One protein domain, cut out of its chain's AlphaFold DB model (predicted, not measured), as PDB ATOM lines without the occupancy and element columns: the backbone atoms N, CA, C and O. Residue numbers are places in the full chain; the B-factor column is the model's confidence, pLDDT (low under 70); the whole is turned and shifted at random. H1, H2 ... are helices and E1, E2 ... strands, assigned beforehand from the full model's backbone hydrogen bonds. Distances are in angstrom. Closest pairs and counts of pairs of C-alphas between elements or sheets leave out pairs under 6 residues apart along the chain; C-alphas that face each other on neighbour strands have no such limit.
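This is residues 184 to 255 and 274 to 332 of the 624 residues of an uncharacterized protein of Spirochaetes bacterium (UniProt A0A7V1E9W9). A small sheet of three strands, E2, E1 and E3, makes one side of the domain, and the helices H1, H2 and H3 reach away from it, with H2 set steeply at the far end of H3. H5 lies at the end of the sheet where E1 and E3 begin, the short H4 follows the opposite end of E1, and H6 packs on H3 near E2. The printed part has 131 residues, with six named helices and three named strands in the order H1 H2 H3 E1 H4 E2 H5 E3 H6. The sheet is mixed, with the order E2 E1 E3, and the class is mixed, helices and strands. The whole is compact, with a radius of gyration of the C-alphas of 16.2 A and spans of 42 by 40 by 25 A.

H1, residues 184 to 197, begins with C-alpha 184 at (-61.817, 40.141, -18.426) and is 19.6 A long. H2 holds residues 203 to 212. H3, residues 217 to 234, is the longest helix, 25.7 A. E1, residues 243 to 250, is 23.3 A long and begins with C-alpha 243 at (-44.663, 41.167, -21.908). H4 holds residues 252 to 255, E2 residues 275 to 280, and H5 residues 293 to 304. E3, residues 309 to 314, spans 17.3 A. H6, residues 320 to 330, ends with C-alpha 330 at (-52.717, 54.853, -44.952).

E1 and E3 are parallel at 18 degrees, with N 246 and O 311 2.8 A apart, within hydrogen-bond range. E2 and E1 are antiparallel at 160 degrees, with N 247 and O 278 within range at 2.8 A. H3 only grazes the sheet, with residues 233 to 234; the closest C-alphas of H3 and E3 are those of Thr 234 and Ile 313, 6.1 A. H6 grazes it with residues 321 to 325, and H5, only just on it with 5 pairs of C-alphas within 10 A, with residues 302 to 303. With residues 226 to 233 alone, H3 touches H6, about perpendicular at 80 degrees; the closest C-alphas, of Gln 230 and Pro 320, are 5.6 A apart. With residues 217 to 224 alone, H3 touches H2 at a steep tilt of 58 degrees, opposite ways; the closest C-alphas are those of Leu 209 and Ala 220, 6.1 A. H1 is near H3, and H1 and H2 are close but not clearly touching, with the C-alphas of Trp 196 and Phe 205 7.7 A apart. H4 touches no helix and is not on the sheet. Every O i to N i+4 pair is within hydrogen-bond range in H1, H3 and H5; in H2 it is 5 of 6, and in H6 3 of 7, beside 3 of 8 O i to N i+3 pairs, while H4, with 4 residues, is too short for any O i to N i+4 pair.

The two C-alphas farthest apart, of Ser 211 and Ala 255, are 47.5 A apart. Residues 256 to 273 are not printed, and C-alphas 255 and 274 are 10.7 A apart across the cut. The link from E2 to H5 is long, and residues 288 to 294 stand free. Mean pLDDT of the printed part is 75.7; residues 250 to 255, 274 to 278, 282 to 294 and 323 to 332 are under 70.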
ATOM      1  N   HIS A 184     -61.535  41.574 -18.389       77.50
ATOM      2  CA  HIS A 184     -61.817  40.141 -18.426       77.50
ATOM      3  C   HIS A 184     -61.429  39.486 -19.770       77.50
ATOM      4  O   HIS A 184     -60.561  38.610 -19.786       77.50
ATOM      5  N   PHE A 185     -62.005  39.904 -20.907       76.75
ATOM      6  CA  PHE A 185     -61.637  39.301 -22.197       76.75
ATOM      7  C   PHE A 185     -60.222  39.673 -22.657       76.75
ATOM      8  O   PHE A 185     -59.553  38.840 -23.270       76.75
ATOM      9  N   TYR A 186     -59.737  40.880 -22.353       76.88
ATOM     10  CA  TYR A 186     -58.363  41.278 -22.683       76.88
ATOM     11  C   TYR A 186     -57.316  40.435 -21.932       76.88
ATOM     12  O   TYR A 186     -56.373  39.946 -22.555       76.88
ATOM     13  N   LYS A 187     -57.535  40.157 -20.639       79.00
ATOM     14  CA  LYS A 187     -56.707  39.246 -19.838       79.00
ATOM     15  C   LYS A 187     -56.627  37.857 -20.477       79.00
ATOM     16  O   LYS A 187     -55.523  37.349 -20.636       79.00
ATOM     17  N   LYS A 188     -57.755  37.285 -20.918       82.88
ATOM     18  CA  LYS A 188     -57.779  35.976 -21.601       82.88
ATOM     19  C   LYS A 188     -56.988  35.962 -22.911       82.88
ATOM     20  O   LYS A 188     -56.357  34.959 -23.224       82.88
ATOM     21  N   ILE A 189     -56.991  37.062 -23.669       84.94
ATOM     22  CA  ILE A 189     -56.144  37.202 -24.868       84.94
ATOM     23  C   ILE A 189     -54.658  37.249 -24.469       84.94
ATOM     24  O   ILE A 189     -53.829  36.658 -25.156       84.94
ATOM     25  N   GLY A 190     -54.318  37.874 -23.336       85.81
ATOM     26  CA  GLY A 190     -52.965  37.845 -22.766       85.81
ATOM     27  C   GLY A 190     -52.523  36.457 -22.312       85.81
ATOM     28  O   GLY A 190     -51.448  36.014 -22.698       85.81
ATOM     29  N   GLU A 191     -53.363  35.746 -21.560       86.06
ATOM     30  CA  GLU A 191     -53.109  34.367 -21.118       86.06
ATOM     31  C   GLU A 191     -52.984  33.405 -22.315       86.06
ATOM     32  O   GLU A 191     -52.153  32.496 -22.298       86.06
ATOM     33  N   PHE A 192     -53.746  33.638 -23.389       87.25
ATOM     34  CA  PHE A 192     -53.600  32.935 -24.664       87.25
ATOM     35  C   PHE A 192     -52.243  33.239 -25.329       87.25
ATOM     36  O   PHE A 192     -51.462  32.322 -25.569       87.25
ATOM     37  N   LEU A 193     -51.920  34.506 -25.605       89.06
ATOM     38  CA  LEU A 193     -50.683  34.859 -26.318       89.06
ATOM     39  C   LEU A 193     -49.411  34.485 -25.534       89.06
ATOM     40  O   LEU A 193     -48.382  34.218 -26.148       89.06
ATOM     41  N   GLU A 194     -49.507  34.384 -24.207       88.06
ATOM     42  CA  GLU A 194     -48.476  33.826 -23.327       88.06
ATOM     43  C   GLU A 194     -48.354  32.303 -23.470       88.06
ATOM     44  O   GLU A 194     -47.314  31.799 -23.885       88.06
ATOM     45  N   SER A 195     -49.429  31.560 -23.182       81.56
ATOM     46  CA  SER A 195     -49.395  30.088 -23.129       81.56
ATOM     47  C   SER A 195     -49.175  29.405 -24.484       81.56
ATOM     48  O   SER A 195     -48.677  28.279 -24.526       81.56
ATOM     49  N   TRP A 196     -49.506  30.075 -25.592       77.50
ATOM     50  CA  TRP A 196     -49.289  29.556 -26.946       77.50
ATOM     51  C   TRP A 196     -48.107  30.207 -27.670       77.50
ATOM     52  O   TRP A 196     -47.660  29.658 -28.674       77.50
ATOM     53  N   GLY A 197     -47.576  31.334 -27.182       75.44
ATOM     54  CA  GLY A 197     -46.569  32.143 -27.882       75.44
ATOM     55  C   GLY A 197     -45.299  31.380 -28.266       75.44
ATOM     56  O   GLY A 197     -44.780  31.551 -29.370       75.44
ATOM     57  N   ASP A 198     -44.824  30.474 -27.416       78.38
ATOM     58  CA  ASP A 198     -43.646  29.648 -27.718       78.38
ATOM     59  C   ASP A 198     -43.990  28.311 -28.396       78.38
ATOM     60  O   ASP A 198     -43.128  27.696 -29.020       78.38
ATOM     61  N   ARG A 199     -45.272  27.923 -28.400       80.56
ATOM     62  CA  ARG A 199     -45.796  26.696 -29.034       80.56
ATOM     63  C   ARG A 199     -46.144  26.874 -30.524       80.56
ATOM     64  O   ARG A 199     -46.593  25.933 -31.183       80.56
ATOM     65  N   ILE A 200     -45.942  28.074 -31.083       77.44
ATOM     66  CA  ILE A 200     -46.229  28.421 -32.489       77.44
ATOM     67  C   ILE A 200     -45.326  27.624 -33.444       77.44
ATOM     68  O   ILE A 200     -44.235  28.041 -33.825       77.44
ATOM     69  N   GLY A 201     -45.823  26.467 -33.879       71.56
ATOM     70  CA  GLY A 201     -45.111  25.541 -34.760       71.56
ATOM     71  C   GLY A 201     -45.273  24.074 -34.367       71.56
ATOM     72  O   GLY A 201     -45.065  23.210 -35.214       71.56
ATOM     73  N   GLU A 202     -45.697  23.786 -33.134       84.12
ATOM     74  CA  GLU A 202     -45.984  22.421 -32.697       84.12
ATOM     75  C   GLU A 202     -47.146  21.797 -33.496       84.12
ATOM     76  O   GLU A 202     -48.216  22.406 -33.598       84.12
ATOM     77  N   PRO A 203     -47.028  20.541 -33.970       76.38
ATOM     78  CA  PRO A 203     -48.148  19.817 -34.579       76.38
ATOM     79  C   PRO A 203     -49.347  19.607 -33.637       76.38
ATOM     80  O   PRO A 203     -50.465  19.375 -34.100       76.38
ATOM     81  N   LEU A 204     -49.123  19.675 -32.318       81.06
ATOM     82  CA  LEU A 204     -50.167  19.578 -31.294       81.06
ATOM     83  C   LEU A 204     -50.983  20.872 -31.162       81.06
ATOM     84  O   LEU A 204     -52.197  20.792 -30.984       81.06
ATOM     85  N   PHE A 205     -50.367  22.045 -31.358       83.00
ATOM     86  CA  PHE A 205     -51.042  23.339 -31.213       83.00
ATOM     87  C   PHE A 205     -52.268  23.456 -32.130       83.00
ATOM     88  O   PHE A 205     -53.337  23.857 -31.676       83.00
ATOM     89  N   LEU A 206     -52.173  23.006 -33.389       84.75
ATOM     90  CA  LEU A 206     -53.326  22.987 -34.297       84.75
ATOM     91  C   LEU A 206     -54.464  22.097 -33.765       84.75
ATOM     92  O   LEU A 206     -55.621  22.503 -33.825       84.75
ATOM     93  N   LYS A 207     -54.159  20.920 -33.200       84.94
ATOM     94  CA  LYS A 207     -55.185  20.043 -32.605       84.94
ATOM     95  C   LYS A 207     -55.844  20.684 -31.385       84.94
ATOM     96  O   LYS A 207     -57.051  20.557 -31.226       84.94
ATOM     97  N   GLU A 208     -55.073  21.381 -30.554       84.81
ATOM     98  CA  GLU A 208     -55.579  22.080 -29.367       84.81
ATOM     99  C   GLU A 208     -56.431  23.311 -29.736       84.81
ATOM    100  O   GLU A 208     -57.455  23.555 -29.098       84.81
ATOM    101  N   LEU A 209     -56.109  24.026 -30.823       87.56
ATOM    102  CA  LEU A 209     -56.986  25.061 -31.393       87.56
ATOM    103  C   LEU A 209     -58.335  24.492 -31.861       87.56
ATOM    104  O   LEU A 209     -59.381  25.090 -31.602       87.56
ATOM    105  N   GLN A 210     -58.331  23.318 -32.498       87.94
ATOM    106  CA  GLN A 210     -59.569  22.656 -32.912       87.94
ATOM    107  C   GLN A 210     -60.386  22.133 -31.716       87.94
ATOM    108  O   GLN A 210     -61.599  22.317 -31.690       87.94
ATOM    109  N   SER A 211     -59.752  21.501 -30.721       86.69
ATOM    110  CA  SER A 211     -60.466  20.818 -29.629       86.69
ATOM    111  C   SER A 211     -60.885  21.722 -28.467       86.69
ATOM    112  O   SER A 211     -61.949  21.502 -27.894       86.69
ATOM    113  N   ARG A 212     -60.080  22.732 -28.108       84.38
ATOM    114  CA  ARG A 212     -60.342  23.636 -26.971       84.38
ATOM    115  C   ARG A 212     -61.005  24.948 -27.388       84.38
ATOM    116  O   ARG A 212     -61.818  25.489 -26.644       84.38
ATOM    117  N   PHE A 213     -60.661  25.465 -28.568       84.38
ATOM    118  CA  PHE A 213     -61.183  26.743 -29.072       84.38
ATOM    119  C   PHE A 213     -62.237  26.571 -30.175       84.38
ATOM    120  O   PHE A 213     -62.770  27.573 -30.649       84.38
ATOM    121  N   TYR A 214     -62.581  25.324 -30.526       86.38
ATOM    122  CA  TYR A 214     -63.621  24.958 -31.498       86.38
ATOM    123  C   TYR A 214     -63.400  25.571 -32.889       86.38
ATOM    124  O   TYR A 214     -64.347  25.865 -33.617       86.38
ATOM    125  N   MET A 215     -62.134  25.790 -33.255       88.38
ATOM    126  CA  MET A 215     -61.771  26.393 -34.533       88.38
ATOM    127  C   MET A 215     -61.792  25.363 -35.663       88.38
ATOM    128  O   MET A 215     -61.328  24.232 -35.512       88.38
ATOM    129  N   GLU A 216     -62.276  25.780 -36.830       90.19
ATOM    130  CA  GLU A 216     -62.136  24.998 -38.058       90.19
ATOM    131  C   GLU A 216     -60.654  24.941 -38.483       90.19
ATOM    132  O   GLU A 216     -59.841  25.783 -38.085       90.19
ATOM    133  N   LYS A 217     -60.267  23.925 -39.264       87.69
ATOM    134  CA  LYS A 217     -58.859  23.685 -39.622       87.69
ATOM    135  C   LYS A 217     -58.289  24.850 -40.439       87.69
ATOM    136  O   LYS A 217     -57.122  25.202 -40.263       87.69
ATOM    137  N   SER A 218     -59.118  25.442 -41.297       88.31
ATOM    138  CA  SER A 218     -58.834  26.657 -42.063       88.31
ATOM    139  C   SER A 218     -58.461  27.841 -41.146       88.31
ATOM    140  O   SER A 218     -57.347  28.365 -41.214       88.31
ATOM    141  N   ALA A 219     -59.351  28.198 -40.217       86.06
ATOM    142  CA  ALA A 219     -59.199  29.308 -39.283       86.06
ATOM    143  C   ALA A 219     -58.041  29.107 -38.293       86.06
ATOM    144  O   ALA A 219     -57.305  30.053 -38.007       86.06
ATOM    145  N   ALA A 220     -57.830  27.881 -37.801       87.69
ATOM    146  CA  ALA A 220     -56.667  27.546 -36.977       87.69
ATOM    147  C   ALA A 220     -55.346  27.701 -37.760       87.69
ATOM    148  O   ALA A 220     -54.346  28.157 -37.204       87.69
ATOM    149  N   GLY A 221     -55.349  27.371 -39.058       87.69
ATOM    150  CA  GLY A 221     -54.218  27.580 -39.962       87.69
ATOM    151  C   GLY A 221     -53.858  29.056 -40.143       87.69
ATOM    152  O   GLY A 221     -52.692  29.416 -39.976       87.69
ATOM    153  N   GLU A 222     -54.839  29.924 -40.411       88.50
ATOM    154  CA  GLU A 222     -54.601  31.374 -40.539       88.50
ATOM    155  C   GLU A 222     -54.192  32.034 -39.217       88.50
ATOM    156  O   GLU A 222     -53.291  32.874 -39.210       88.50
ATOM    157  N   LEU A 223     -54.768  31.605 -38.088       88.31
ATOM    158  CA  LEU A 223     -54.323  32.004 -36.748       88.31
ATOM    159  C   LEU A 223     -52.834  31.680 -36.548       88.31
ATOM    160  O   LEU A 223     -52.052  32.572 -36.224       88.31
ATOM    161  N   ILE A 224     -52.401  30.445 -36.822       88.12
ATOM    162  CA  ILE A 224     -50.979  30.069 -36.749       88.12
ATOM    163  C   ILE A 224     -50.132  30.879 -37.750       88.12
ATOM    164  O   ILE A 224     -49.033  31.314 -37.408       88.12
ATOM    165  N   GLY A 225     -50.629  31.114 -38.966       88.44
ATOM    166  CA  GLY A 225     -49.930  31.874 -40.005       88.44
ATOM    167  C   GLY A 225     -49.687  33.339 -39.631       88.44
ATOM    168  O   GLY A 225     -48.568  33.829 -39.753       88.44
ATOM    169  N   TYR A 226     -50.705  34.041 -39.132       88.06
ATOM    170  CA  TYR A 226     -50.589  35.437 -38.696       88.06
ATOM    171  C   TYR A 226     -49.830  35.554 -37.355       88.06
ATOM    172  O   TYR A 226     -49.072  36.506 -37.188       88.06
ATOM    173  N   LEU A 227     -49.919  34.566 -36.446       88.69
ATOM    174  CA  LEU A 227     -49.038  34.462 -35.265       88.69
ATOM    175  C   LEU A 227     -47.552  34.385 -35.663       88.69
ATOM    176  O   LEU A 227     -46.723  35.081 -35.076       88.69
ATOM    177  N   LYS A 228     -47.211  33.569 -36.673       88.12
ATOM    178  CA  LYS A 228     -45.839  33.454 -37.202       88.12
ATOM    179  C   LYS A 228     -45.353  34.758 -37.825       88.12
ATOM    180  O   LYS A 228     -44.341  35.283 -37.373       88.12
ATOM    181  N   ARG A 229     -46.137  35.340 -38.741       88.94
ATOM    182  CA  ARG A 229     -45.840  36.646 -39.359       88.94
ATOM    183  C   ARG A 229     -45.641  37.758 -38.321       88.94
ATOM    184  O   ARG A 229     -44.842  38.662 -38.542       88.94
ATOM    185  N   GLN A 230     -46.325  37.692 -37.173       88.38
ATOM    186  CA  GLN A 230     -46.081  38.622 -36.071       88.38
ATOM    187  C   GLN A 230     -44.734  38.370 -35.379       88.38
ATOM    188  O   GLN A 230     -43.986  39.325 -35.194       88.38
ATOM    189  N   LYS A 231     -44.379  37.121 -35.036       88.44
ATOM    190  CA  LYS A 231     -43.056  36.802 -34.449       88.44
ATOM    191  C   LYS A 231     -41.894  37.103 -35.408       88.44
ATOM    192  O   LYS A 231     -40.826  37.513 -34.966       88.44
ATOM    193  N   GLU A 232     -42.110  36.949 -36.710       88.88
ATOM    194  CA  GLU A 232     -41.162  37.332 -37.766       88.88
ATOM    195  C   GLU A 232     -40.937  38.856 -37.819       88.88
ATOM    196  O   GLU A 232     -39.812  39.294 -38.051       88.88
ATOM    197  N   ALA A 233     -41.973  39.664 -37.559       86.19
ATOM    198  CA  ALA A 233     -41.896  41.126 -37.584       86.19
ATOM    199  C   ALA A 233     -41.435  41.758 -36.255       86.19
ATOM    200  O   ALA A 233     -40.611  42.669 -36.271       86.19
ATOM    201  N   THR A 234     -41.957  41.306 -35.105       86.19
ATOM    202  CA  THR A 234     -41.685  41.916 -33.784       86.19
ATOM    203  C   THR A 234     -40.755  41.109 -32.875       86.19
ATOM    204  O   THR A 234     -40.524  41.505 -31.735       86.19
ATOM    205  N   GLY A 235     -40.194  39.998 -33.356       83.94
ATOM    206  CA  GLY A 235     -39.276  39.153 -32.592       83.94
ATOM    207  C   GLY A 235     -39.956  37.990 -31.854       83.94
ATOM    208  O   GLY A 235     -41.169  37.790 -31.937       83.94
ATOM    209  N   PRO A 236     -39.178  37.167 -31.123       80.38
ATOM    210  CA  PRO A 236     -39.627  35.852 -30.667       80.38
ATOM    211  C   PRO A 236     -40.718  35.885 -29.590       80.38
ATOM    212  O   PRO A 236     -41.396  34.875 -29.412       80.38
ATOM    213  N   ARG A 237     -40.921  37.002 -28.883       84.50
ATOM    214  CA  ARG A 237     -41.999  37.151 -27.896       84.50
ATOM    215  C   ARG A 237     -43.132  37.984 -28.477       84.50
ATOM    216  O   ARG A 237     -42.913  39.072 -28.998       84.50
ATOM    217  N   LEU A 238     -44.349  37.464 -28.363       88.56
ATOM    218  CA  LEU A 238     -45.568  38.214 -28.658       88.56
ATOM    219  C   LEU A 238     -45.932  39.117 -27.468       88.56
ATOM    220  O   LEU A 238     -45.525  38.825 -26.343       88.56
ATOM    221  N   PRO A 239     -46.718  40.187 -27.674       88.25
ATOM    222  CA  PRO A 239     -47.301  40.929 -26.563       88.25
ATOM    223  C   PRO A 239     -48.280  40.023 -25.798       88.25
ATOM    224  O   PRO A 239     -49.171  39.418 -26.396       88.25
ATOM    225  N   HIS A 240     -48.113  39.914 -24.480       88.50
ATOM    226  CA  HIS A 240     -48.915  39.058 -23.602       88.50
ATOM    227  C   HIS A 240     -49.048  39.656 -22.185       88.50
ATOM    228  O   HIS A 240     -48.630  40.788 -21.945       88.50
ATOM    229  N   ARG A 241     -49.656  38.941 -21.223       84.75
ATOM    230  CA  ARG A 241     -49.977  39.502 -19.889       84.75
ATOM    231  C   ARG A 241     -48.749  39.999 -19.100       84.75
ATOM    232  O   ARG A 241     -48.903  40.930 -18.306       84.75
ATOM    233  N   HIS A 242     -47.569  39.428 -19.342       88.25
ATOM    234  CA  HIS A 242     -46.298  39.775 -18.687       88.25
ATOM    235  C   HIS A 242     -45.214  40.279 -19.669       88.25
ATOM    236  O   HIS A 242     -44.047  40.411 -19.288       88.25
ATOM    237  N   HIS A 243     -45.580  40.587 -20.921       88.81
ATOM    238  CA  HIS A 243     -44.663  41.167 -21.908       88.81
ATOM    239  C   HIS A 243     -45.341  42.215 -22.797       88.81
ATOM    240  O   HIS A 243     -46.284  41.907 -23.523       88.81
ATOM    241  N   ILE A 244     -44.828  43.445 -22.779       87.94
ATOM    242  CA  ILE A 244     -45.200  44.510 -23.721       87.94
ATOM    243  C   ILE A 244     -44.239  44.492 -24.909       87.94
ATOM    244  O   ILE A 244     -43.030  44.372 -24.726       87.94
ATOM    245  N   VAL A 245     -44.762  44.696 -26.118       87.38
ATOM    246  CA  VAL A 245     -43.939  45.010 -27.296       87.38
ATOM    247  C   VAL A 245     -44.149  46.479 -27.648       87.38
ATOM    248  O   VAL A 245     -45.285  46.910 -27.851       87.38
ATOM    249  N   VAL A 246     -43.064  47.244 -27.725       86.88
ATOM    250  CA  VAL A 246     -43.052  48.627 -28.211       86.88
ATOM    251  C   VAL A 246     -42.487  48.616 -29.630       86.88
ATOM    252  O   VAL A 246     -41.302  48.364 -29.833       86.88
ATOM    253  N   GLU A 247     -43.351  48.831 -30.621       83.88
ATOM    254  CA  GLU A 247     -42.992  48.815 -32.039       83.88
ATOM    255  C   GLU A 247     -42.761  50.235 -32.569       83.88
ATOM    256  O   GLU A 247     -43.618  51.113 -32.438       83.88
ATOM    257  N   HIS A 248     -41.599  50.442 -33.187       82.88
ATOM    258  CA  HIS A 248     -41.141  51.699 -33.770       82.88
ATOM    259  C   HIS A 248     -41.006  51.561 -35.289       82.88
ATOM    260  O   HIS A 248     -40.294  50.680 -35.761       82.88
ATOM    261  N   PHE A 249     -41.594  52.466 -36.066       73.31
ATOM    262  CA  PHE A 249     -41.352  52.547 -37.511       73.31
ATOM    263  C   PHE A 249     -41.340  54.007 -37.976       73.31
ATOM    264  O   PHE A 249     -41.945  54.896 -37.365       73.31
ATOM    265  N   ASP A 250     -40.608  54.262 -39.056       66.31
ATOM    266  CA  ASP A 250     -40.530  55.578 -39.683       66.31
ATOM    267  C   ASP A 250     -41.674  55.721 -40.702       66.31
ATOM    268  O   ASP A 250     -41.953  54.805 -41.476       66.31
ATOM    269  N   THR A 251     -42.366  56.861 -40.709       55.28
ATOM    270  CA  THR A 251     -43.474  57.094 -41.652       55.28
ATOM    271  C   THR A 251     -42.948  57.437 -43.059       55.28
ATOM    272  O   THR A 251     -41.940  58.143 -43.153       55.28
ATOM    273  N   PRO A 252     -43.606  57.004 -44.162       47.59
ATOM    274  CA  PRO A 252     -43.096  57.178 -45.535       47.59
ATOM    275  C   PRO A 252     -42.800  58.623 -45.963       47.59
ATOM    276  O   PRO A 252     -41.919  58.840 -46.788       47.59
ATOM    277  N   ASP A 253     -43.463  59.610 -45.355       44.53
ATOM    278  CA  ASP A 253     -43.205  61.048 -45.553       44.53
ATOM    279  C   ASP A 253     -41.734  61.425 -45.231       44.53
ATOM    280  O   ASP A 253     -41.148  62.339 -45.807       44.53
ATOM    281  N   SER A 254     -41.081  60.629 -44.375       37.34
ATOM    282  CA  SER A 254     -39.658  60.733 -44.015       37.34
ATOM    283  C   SER A 254     -38.697  60.275 -45.126       37.34
ATOM    284  O   SER A 254     -37.491  60.528 -45.040       37.34
ATOM    285  N   ALA A 255     -39.199  59.572 -46.148       34.72
ATOM    286  CA  ALA A 255     -38.405  58.982 -47.225       34.72
ATOM    287  C   ALA A 255     -38.279  59.883 -48.467       34.72
ATOM    288  O   ALA A 255     -37.454  59.590 -49.334       34.72
ATOM    289  N   THR A 274     -41.175  61.984 -38.484       49.91
ATOM    290  CA  THR A 274     -42.327  61.639 -37.640       49.91
ATOM    291  C   THR A 274     -42.334  60.139 -37.349       49.91
ATOM    292  O   THR A 274     -43.005  59.351 -38.023       49.91
ATOM    293  N   LYS A 275     -41.552  59.734 -36.343       57.41
ATOM    294  CA  LYS A 275     -41.553  58.372 -35.797       57.41
ATOM    295  C   LYS A 275     -42.905  58.060 -35.162       57.41
ATOM    296  O   LYS A 275     -43.372  58.825 -34.318       57.41
ATOM    297  N   GLN A 276     -43.498  56.927 -35.523       61.62
ATOM    298  CA  GLN A 276     -44.674  56.402 -34.836       61.62
ATOM    299  C   GLN A 276     -44.271  55.299 -33.851       61.62
ATOM    300  O   GLN A 276     -43.343  54.527 -34.093       61.62
ATOM    301  N   PHE A 277     -44.984  55.266 -32.725       64.94
ATOM    302  CA  PHE A 277     -44.761  54.373 -31.593       64.94
ATOM    303  C   PHE A 277     -46.059  53.609 -31.328       64.94
ATOM    304  O   PHE A 277     -47.090  54.226 -31.052       64.94
ATOM    305  N   ILE A 278     -46.031  52.277 -31.402       69.69
ATOM    306  CA  ILE A 278     -47.177  51.423 -31.071       69.69
ATOM    307  C   ILE A 278     -46.822  50.557 -29.870       69.69
ATOM    308  O   ILE A 278     -45.989  49.658 -29.951       69.69
ATOM    309  N   ILE A 279     -47.495  50.817 -28.750       74.12
ATOM    310  CA  ILE A 279     -47.402  49.987 -27.551       74.12
ATOM    311  C   ILE A 279     -48.467  48.889 -27.660       74.12
ATOM    312  O   ILE A 279     -49.667  49.133 -27.484       74.12
ATOM    313  N   HIS A 280     -48.037  47.670 -27.974       75.75
ATOM    314  CA  HIS A 280     -48.905  46.497 -28.021       75.75
ATOM    315  C   HIS A 280     -49.219  46.051 -26.590       75.75
ATOM    316  O   HIS A 280     -48.348  45.545 -25.883       75.75
ATOM    317  N   THR A 281     -50.462  46.259 -26.148       71.31
ATOM    318  CA  THR A 281     -50.890  46.006 -24.762       71.31
ATOM    319  C   THR A 281     -52.218  45.267 -24.685       71.31
ATOM    320  O   THR A 281     -53.057  45.367 -25.577       71.31
ATOM    321  N   LEU A 282     -52.434  44.545 -23.582       66.31
ATOM    322  CA  LEU A 282     -53.623  43.714 -23.369       66.31
ATOM    323  C   LEU A 282     -54.368  44.085 -22.078       66.31
ATOM    324  O   LEU A 282     -54.903  43.228 -21.382       66.31
ATOM    325  N   TRP A 283     -54.431  45.389 -21.788       62.00
ATOM    326  CA  TRP A 283     -55.313  45.978 -20.763       62.00
ATOM    327  C   TRP A 283     -56.504  46.740 -21.376       62.00
ATOM    328  O   TRP A 283     -57.503  46.987 -20.702       62.00
ATOM    329  N   GLY A 284     -56.440  47.016 -22.684       56.72
ATOM    330  CA  GLY A 284     -57.571  47.436 -23.506       56.72
ATOM    331  C   GLY A 284     -58.019  48.889 -23.348       56.72
ATOM    332  O   GLY A 284     -57.484  49.675 -22.567       56.72
ATOM    333  N   GLY A 285     -59.055  49.250 -24.108       51.97
ATOM    334  CA  GLY A 285     -59.536  50.627 -24.265       51.97
ATOM    335  C   GLY A 285     -60.172  51.284 -23.031       51.97
ATOM    336  O   GLY A 285     -60.824  52.316 -23.185       51.97
ATOM    337  N   ARG A 286     -60.015  50.723 -21.822       49.44
ATOM    338  CA  ARG A 286     -60.340  51.409 -20.554       49.44
ATOM    339  C   ARG A 286     -59.240  52.371 -20.109       49.44
ATOM    340  O   ARG A 286     -59.568  53.429 -19.592       49.44
ATOM    341  N   VAL A 287     -57.975  52.070 -20.417       47.34
ATOM    342  CA  VAL A 287     -56.857  53.026 -20.255       47.34
ATOM    343  C   VAL A 287     -57.100  54.295 -21.094       47.34
ATOM    344  O   VAL A 287     -56.713  55.386 -20.697       47.34
ATOM    345  N   ASN A 288     -57.835  54.151 -22.205       44.34
ATOM    346  CA  ASN A 288     -58.201  55.214 -23.150       44.34
ATOM    347  C   ASN A 288     -59.631  55.772 -22.929       44.34
ATOM    348  O   ASN A 288     -60.216  56.344 -23.850       44.34
ATOM    349  N   LYS A 289     -60.221  55.565 -21.745       51.12
ATOM    350  CA  LYS A 289     -61.415  56.279 -21.250       51.12
ATOM    351  C   LYS A 289     -60.992  57.218 -20.103       51.12
ATOM    352  O   LYS A 289     -59.887  57.030 -19.595       51.12
ATOM    353  N   PRO A 290     -61.813  58.216 -19.697       45.94
ATOM    354  CA  PRO A 290     -61.498  59.090 -18.561       45.94
ATOM    355  C   PRO A 290     -60.995  58.270 -17.368       45.94
ATOM    356  O   PRO A 290     -61.611  57.280 -16.975       45.94
ATOM    357  N   PHE A 291     -59.805  58.650 -16.907       49.91
ATOM    358  CA  PHE A 291     -58.712  57.716 -16.635       49.91
ATOM    359  C   PHE A 291     -59.061  56.544 -15.699       49.91
ATOM    360  O   PHE A 291     -59.376  56.743 -14.525       49.91
ATOM    361  N   ASP A 292     -58.878  55.306 -16.176       61.22
ATOM    362  CA  ASP A 292     -58.872  54.092 -15.340       61.22
ATOM    363  C   ASP A 292     -57.551  54.002 -14.543       61.22
ATOM    364  O   ASP A 292     -56.695  53.140 -14.763       61.22
ATOM    365  N   LEU A 293     -57.362  54.971 -13.637       67.94
ATOM    366  CA  LEU A 293     -56.122  55.197 -12.886       67.94
ATOM    367  C   LEU A 293     -55.718  53.999 -12.026       67.94
ATOM    368  O   LEU A 293     -54.534  53.819 -11.779       67.94
ATOM    369  N   ASN A 294     -56.668  53.167 -11.596       69.94
ATOM    370  CA  ASN A 294     -56.370  51.976 -10.803       69.94
ATOM    371  C   ASN A 294     -55.681  50.903 -11.657       69.94
ATOM    372  O   ASN A 294     -54.640  50.383 -11.257       69.94
ATOM    373  N   ASN A 295     -56.208  50.615 -12.853       70.38
ATOM    374  CA  ASN A 295     -55.572  49.675 -13.779       70.38
ATOM    375  C   ASN A 295     -54.264  50.239 -14.360       70.38
ATOM    376  O   ASN A 295     -53.301  49.489 -14.522       70.38
ATOM    377  N   LEU A 296     -54.188  51.551 -14.622       73.69
ATOM    378  CA  LEU A 296     -52.945  52.205 -15.053       73.69
ATOM    379  C   LEU A 296     -51.874  52.185 -13.949       73.69
ATOM    380  O   LEU A 296     -50.719  51.875 -14.229       73.69
ATOM    381  N   LYS A 297     -52.248  52.455 -12.694       80.38
ATOM    382  CA  LYS A 297     -51.341  52.352 -11.546       80.38
ATOM    383  C   LYS A 297     -50.822  50.923 -11.387       80.38
ATOM    384  O   LYS A 297     -49.614  50.747 -11.304       80.38
ATOM    385  N   GLN A 298     -51.700  49.916 -11.414       79.25
ATOM    386  CA  GLN A 298     -51.284  48.512 -11.326       79.25
ATOM    387  C   GLN A 298     -50.314  48.132 -12.459       79.25
ATOM    388  O   GLN A 298     -49.326  47.450 -12.208       79.25
ATOM    389  N   LEU A 299     -50.567  48.588 -13.691       77.25
ATOM    390  CA  LEU A 299     -49.670  48.388 -14.834       77.25
ATOM    391  C   LEU A 299     -48.278  48.997 -14.585       77.25
ATOM    392  O   LEU A 299     -47.271  48.336 -14.830       77.25
ATOM    393  N   LEU A 300     -48.213  50.226 -14.067       83.38
ATOM    394  CA  LEU A 300     -46.946  50.893 -13.753       83.38
ATOM    395  C   LEU A 300     -46.209  50.210 -12.587       83.38
ATOM    396  O   LEU A 300     -45.016  49.953 -12.708       83.38
ATOM    397  N   GLU A 301     -46.909  49.819 -11.517       85.94
ATOM    398  CA  GLU A 301     -46.337  49.053 -10.396       85.94
ATOM    399  C   GLU A 301     -45.844  47.661 -10.835       85.94
ATOM    400  O   GLU A 301     -44.852  47.149 -10.314       85.94
ATOM    401  N   GLU A 302     -46.517  47.006 -11.784       85.81
ATOM    402  CA  GLU A 302     -46.093  45.718 -12.345       85.81
ATOM    403  C   GLU A 302     -44.903  45.846 -13.309       85.81
ATOM    404  O   GLU A 302     -44.068  44.942 -13.339       85.81
ATOM    405  N   LEU A 303     -44.779  46.960 -14.038       85.62
ATOM    406  CA  LEU A 303     -43.585  47.300 -14.822       85.62
ATOM    407  C   LEU A 303     -42.387  47.630 -13.917       85.62
ATOM    408  O   LEU A 303     -41.311  47.067 -14.099       85.62
ATOM    409  N   GLU A 304     -42.576  48.486 -12.910       88.19
ATOM    410  CA  GLU A 304     -41.535  48.894 -11.954       88.19
ATOM    411  C   GLU A 304     -40.994  47.701 -11.148       88.19
ATOM    412  O   GLU A 304     -39.786  47.552 -10.976       88.19
ATOM    413  N   SER A 305     -41.877  46.791 -10.723       91.75
ATOM    414  CA  SER A 305     -41.485  45.542 -10.050       91.75
ATOM    415  C   SER A 305     -41.014  44.426 -10.998       91.75
ATOM    416  O   SER A 305     -40.799  43.301 -10.547       91.75
ATOM    417  N   GLY A 306     -40.877  44.692 -12.303       88.44
ATOM    418  CA  GLY A 306     -40.398  43.729 -13.304       88.44
ATOM    419  C   GLY A 306     -41.320  42.528 -13.563       88.44
ATOM    420  O   GLY A 306     -40.931  41.602 -14.274       88.44
ATOM    421  N   ARG A 307     -42.543  42.527 -13.009       86.81
ATOM    422  CA  ARG A 307     -43.576  41.500 -13.247       86.81
ATOM    423  C   ARG A 307     -44.145  41.577 -14.663       86.81
ATOM    424  O   ARG A 307     -44.580  40.564 -15.202       86.81
ATOM    425  N   ILE A 308     -44.121  42.763 -15.266       87.75
ATOM    426  CA  ILE A 308     -44.256  42.953 -16.707       87.75
ATOM    427  C   ILE A 308     -42.876  43.311 -17.251       87.75
ATOM    428  O   ILE A 308     -42.254  44.281 -16.828       87.75
ATOM    429  N   THR A 309     -42.416  42.538 -18.227       90.62
ATOM    430  CA  THR A 309     -41.245  42.877 -19.041       90.62
ATOM    431  C   THR A 309     -41.679  43.661 -20.280       90.62
ATOM    432  O   THR A 309     -42.845  43.620 -20.670       90.62
ATOM    433  N   TYR A 310     -40.751  44.340 -20.952       89.50
ATOM    434  CA  TYR A 310     -41.015  44.920 -22.269       89.50
ATOM    435  C   TYR A 310     -39.885  44.615 -23.253       89.50
ATOM    436  O   TYR A 310     -38.777  44.251 -22.857       89.50
ATOM    437  N   SER A 311     -40.183  44.727 -24.543       88.69
ATOM    438  CA  SER A 311     -39.205  44.768 -25.629       88.69
ATOM    439  C   SER A 311     -39.433  46.009 -26.487       88.69
ATOM    440  O   SER A 311     -40.561  46.477 -26.635       88.69
ATOM    441  N   GLU A 312     -38.351  46.538 -27.047       88.81
ATOM    442  CA  GLU A 312     -38.379  47.575 -28.075       88.81
ATOM    443  C   GLU A 312     -37.957  46.940 -29.403       88.81
ATOM    444  O   GLU A 312     -36.937  46.248 -29.459       88.81
ATOM    445  N   ILE A 313     -38.727  47.158 -30.468       87.81
ATOM    446  CA  ILE A 313     -38.421  46.640 -31.803       87.81
ATOM    447  C   ILE A 313     -38.662  47.705 -32.868       87.81
ATOM    448  O   ILE A 313     -39.684  48.389 -32.859       87.81
ATOM    449  N   ARG A 314     -37.724  47.837 -33.812       84.94
ATOM    450  CA  ARG A 314     -37.868  48.730 -34.965       84.94
ATOM    451  C   ARG A 314     -38.207  47.931 -36.218       84.94
ATOM    452  O   ARG A 314     -37.406  47.103 -36.649       84.94
ATOM    453  N   THR A 315     -39.363  48.204 -36.806       80.69
ATOM    454  CA  THR A 315     -39.851  47.573 -38.034       80.69
ATOM    455  C   THR A 315     -39.701  48.528 -39.226       80.69
ATOM    456  O   THR A 315     -39.736  49.750 -39.082       80.69
ATOM    457  N   VAL A 316     -39.463  47.976 -40.422       76.06
ATOM    458  CA  VAL A 316     -39.340  48.762 -41.676       76.06
ATOM    459  C   VAL A 316     -40.720  49.080 -42.260       76.06
ATOM    460  O   VAL A 316     -40.922  50.114 -42.891       76.06
ATOM    461  N   SER A 317     -41.680  48.192 -42.020       74.06
ATOM    462  CA  SER A 317     -43.102  48.362 -42.288       74.06
ATOM    463  C   SER A 317     -43.895  47.751 -41.124       74.06
ATOM    464  O   SER A 317     -43.358  46.892 -40.420       74.06
ATOM    465  N   PRO A 318     -45.150  48.173 -40.889       76.50
ATOM    466  CA  PRO A 318     -45.905  47.733 -39.720       76.50
ATOM    467  C   PRO A 318     -46.088  46.216 -39.630       76.50
ATOM    468  O   PRO A 318     -46.490  45.569 -40.601       76.50
ATOM    469  N   SER A 319     -45.877  45.665 -38.435       83.75
ATOM    470  CA  SER A 319     -46.170  44.268 -38.118       83.75
ATOM    471  C   SER A 319     -47.648  43.914 -38.354       83.75
ATOM    472  O   SER A 319     -48.496  44.806 -38.325       83.75
ATOM    473  N   PRO A 320     -48.028  42.637 -38.545       84.38
ATOM    474  CA  PRO A 320     -49.429  42.238 -38.731       84.38
ATOM    475  C   PRO A 320     -50.429  42.793 -37.696       84.38
ATOM    476  O   PRO A 320     -51.563  43.115 -38.064       84.38
ATOM    477  N   PHE A 321     -50.021  42.941 -36.430       82.12
ATOM    478  CA  PHE A 321     -50.819  43.541 -35.349       82.12
ATOM    479  C   PHE A 321     -50.945  45.071 -35.511       82.12
ATOM    480  O   PHE A 321     -51.995  45.641 -35.215       82.12
ATOM    481  N   ALA A 322     -49.904  45.746 -36.011       74.94
ATOM    482  CA  ALA A 322     -49.902  47.185 -36.283       74.94
ATOM    483  C   ALA A 322     -50.566  47.554 -37.627       74.94
ATOM    484  O   ALA A 322     -51.222  48.588 -37.737       74.94
ATOM    485  N   ALA A 323     -50.463  46.698 -38.646       66.62
ATOM    486  CA  ALA A 323     -50.957  46.942 -40.000       66.62
ATOM    487  C   ALA A 323     -52.478  47.172 -40.050       66.62
ATOM    488  O   ALA A 323     -52.947  48.021 -40.806       66.62
ATOM    489  N   GLY A 324     -53.251  46.482 -39.201       55.56
ATOM    490  CA  GLY A 324     -54.694  46.713 -39.064       55.56
ATOM    491  C   GLY A 324     -55.046  48.086 -38.474       55.56
ATOM    492  O   GLY A 324     -56.037  48.689 -38.879       55.56
ATOM    493  N   LEU A 325     -54.208  48.614 -37.572       56.34
ATOM    494  CA  LEU A 325     -54.350  49.970 -37.022       56.34
ATOM    495  C   LEU A 325     -53.981  51.032 -38.070       56.34
ATOM    496  O   LEU A 325     -54.592  52.096 -38.128       56.34
ATOM    497  N   ILE A 326     -52.983  50.735 -38.903       50.81
ATOM    498  CA  ILE A 326     -52.398  51.692 -39.845       50.81
ATOM    499  C   ILE A 326     -53.121  51.708 -41.189       50.81
ATOM    500  O   ILE A 326     -53.183  52.767 -41.794       50.81
ATOM    501  N   TRP A 327     -53.792  50.639 -41.627       40.16
ATOM    502  CA  TRP A 327     -54.664  50.700 -42.815       40.16
ATOM    503  C   TRP A 327     -55.807  51.728 -42.664       40.16
ATOM    504  O   TRP A 327     -56.235  52.317 -43.655       40.16
ATOM    505  N   GLN A 328     -56.238  52.032 -41.430       42.34
ATOM    506  CA  GLN A 328     -57.155  53.151 -41.152       42.34
ATOM    507  C   GLN A 328     -56.495  54.543 -41.277       42.34
ATOM    508  O   GLN A 328     -57.209  55.531 -41.417       42.34
ATOM    509  N   GLN A 329     -55.159  54.638 -41.282       36.44
ATOM    510  CA  GLN A 329     -54.403  55.864 -41.584       36.44
ATOM    511  C   GLN A 329     -53.900  55.924 -43.043       36.44
ATOM    512  O   GLN A 329     -53.939  56.992 -43.645       36.44
ATOM    513  N   THR A 330     -53.447  54.824 -43.660       38.47
ATOM    514  CA  THR A 330     -52.717  54.853 -44.952       38.47
ATOM    515  C   THR A 330     -53.570  55.252 -46.161       38.47
ATOM    516  O   THR A 330     -53.025  55.645 -47.193       38.47
ATOM    517  N   LYS A 331     -54.906  55.281 -46.033       33.31
ATOM    518  CA  LYS A 331     -55.786  55.898 -47.047       33.31
ATOM    519  C   LYS A 331     -55.490  57.398 -47.275       33.31
ATOM    520  O   LYS A 331     -55.963  57.957 -48.256       33.31
ATOM    521  N   LYS A 332     -54.680  58.016 -46.402       37.75
ATOM    522  CA  LYS A 332     -54.217  59.414 -46.416       37.75
ATOM    523  C   LYS A 332     -53.169  59.771 -47.489       37.75
ATOM    524  O   LYS A 332     -53.032  60.952 -47.760       37.75
TER     525      LYS A 332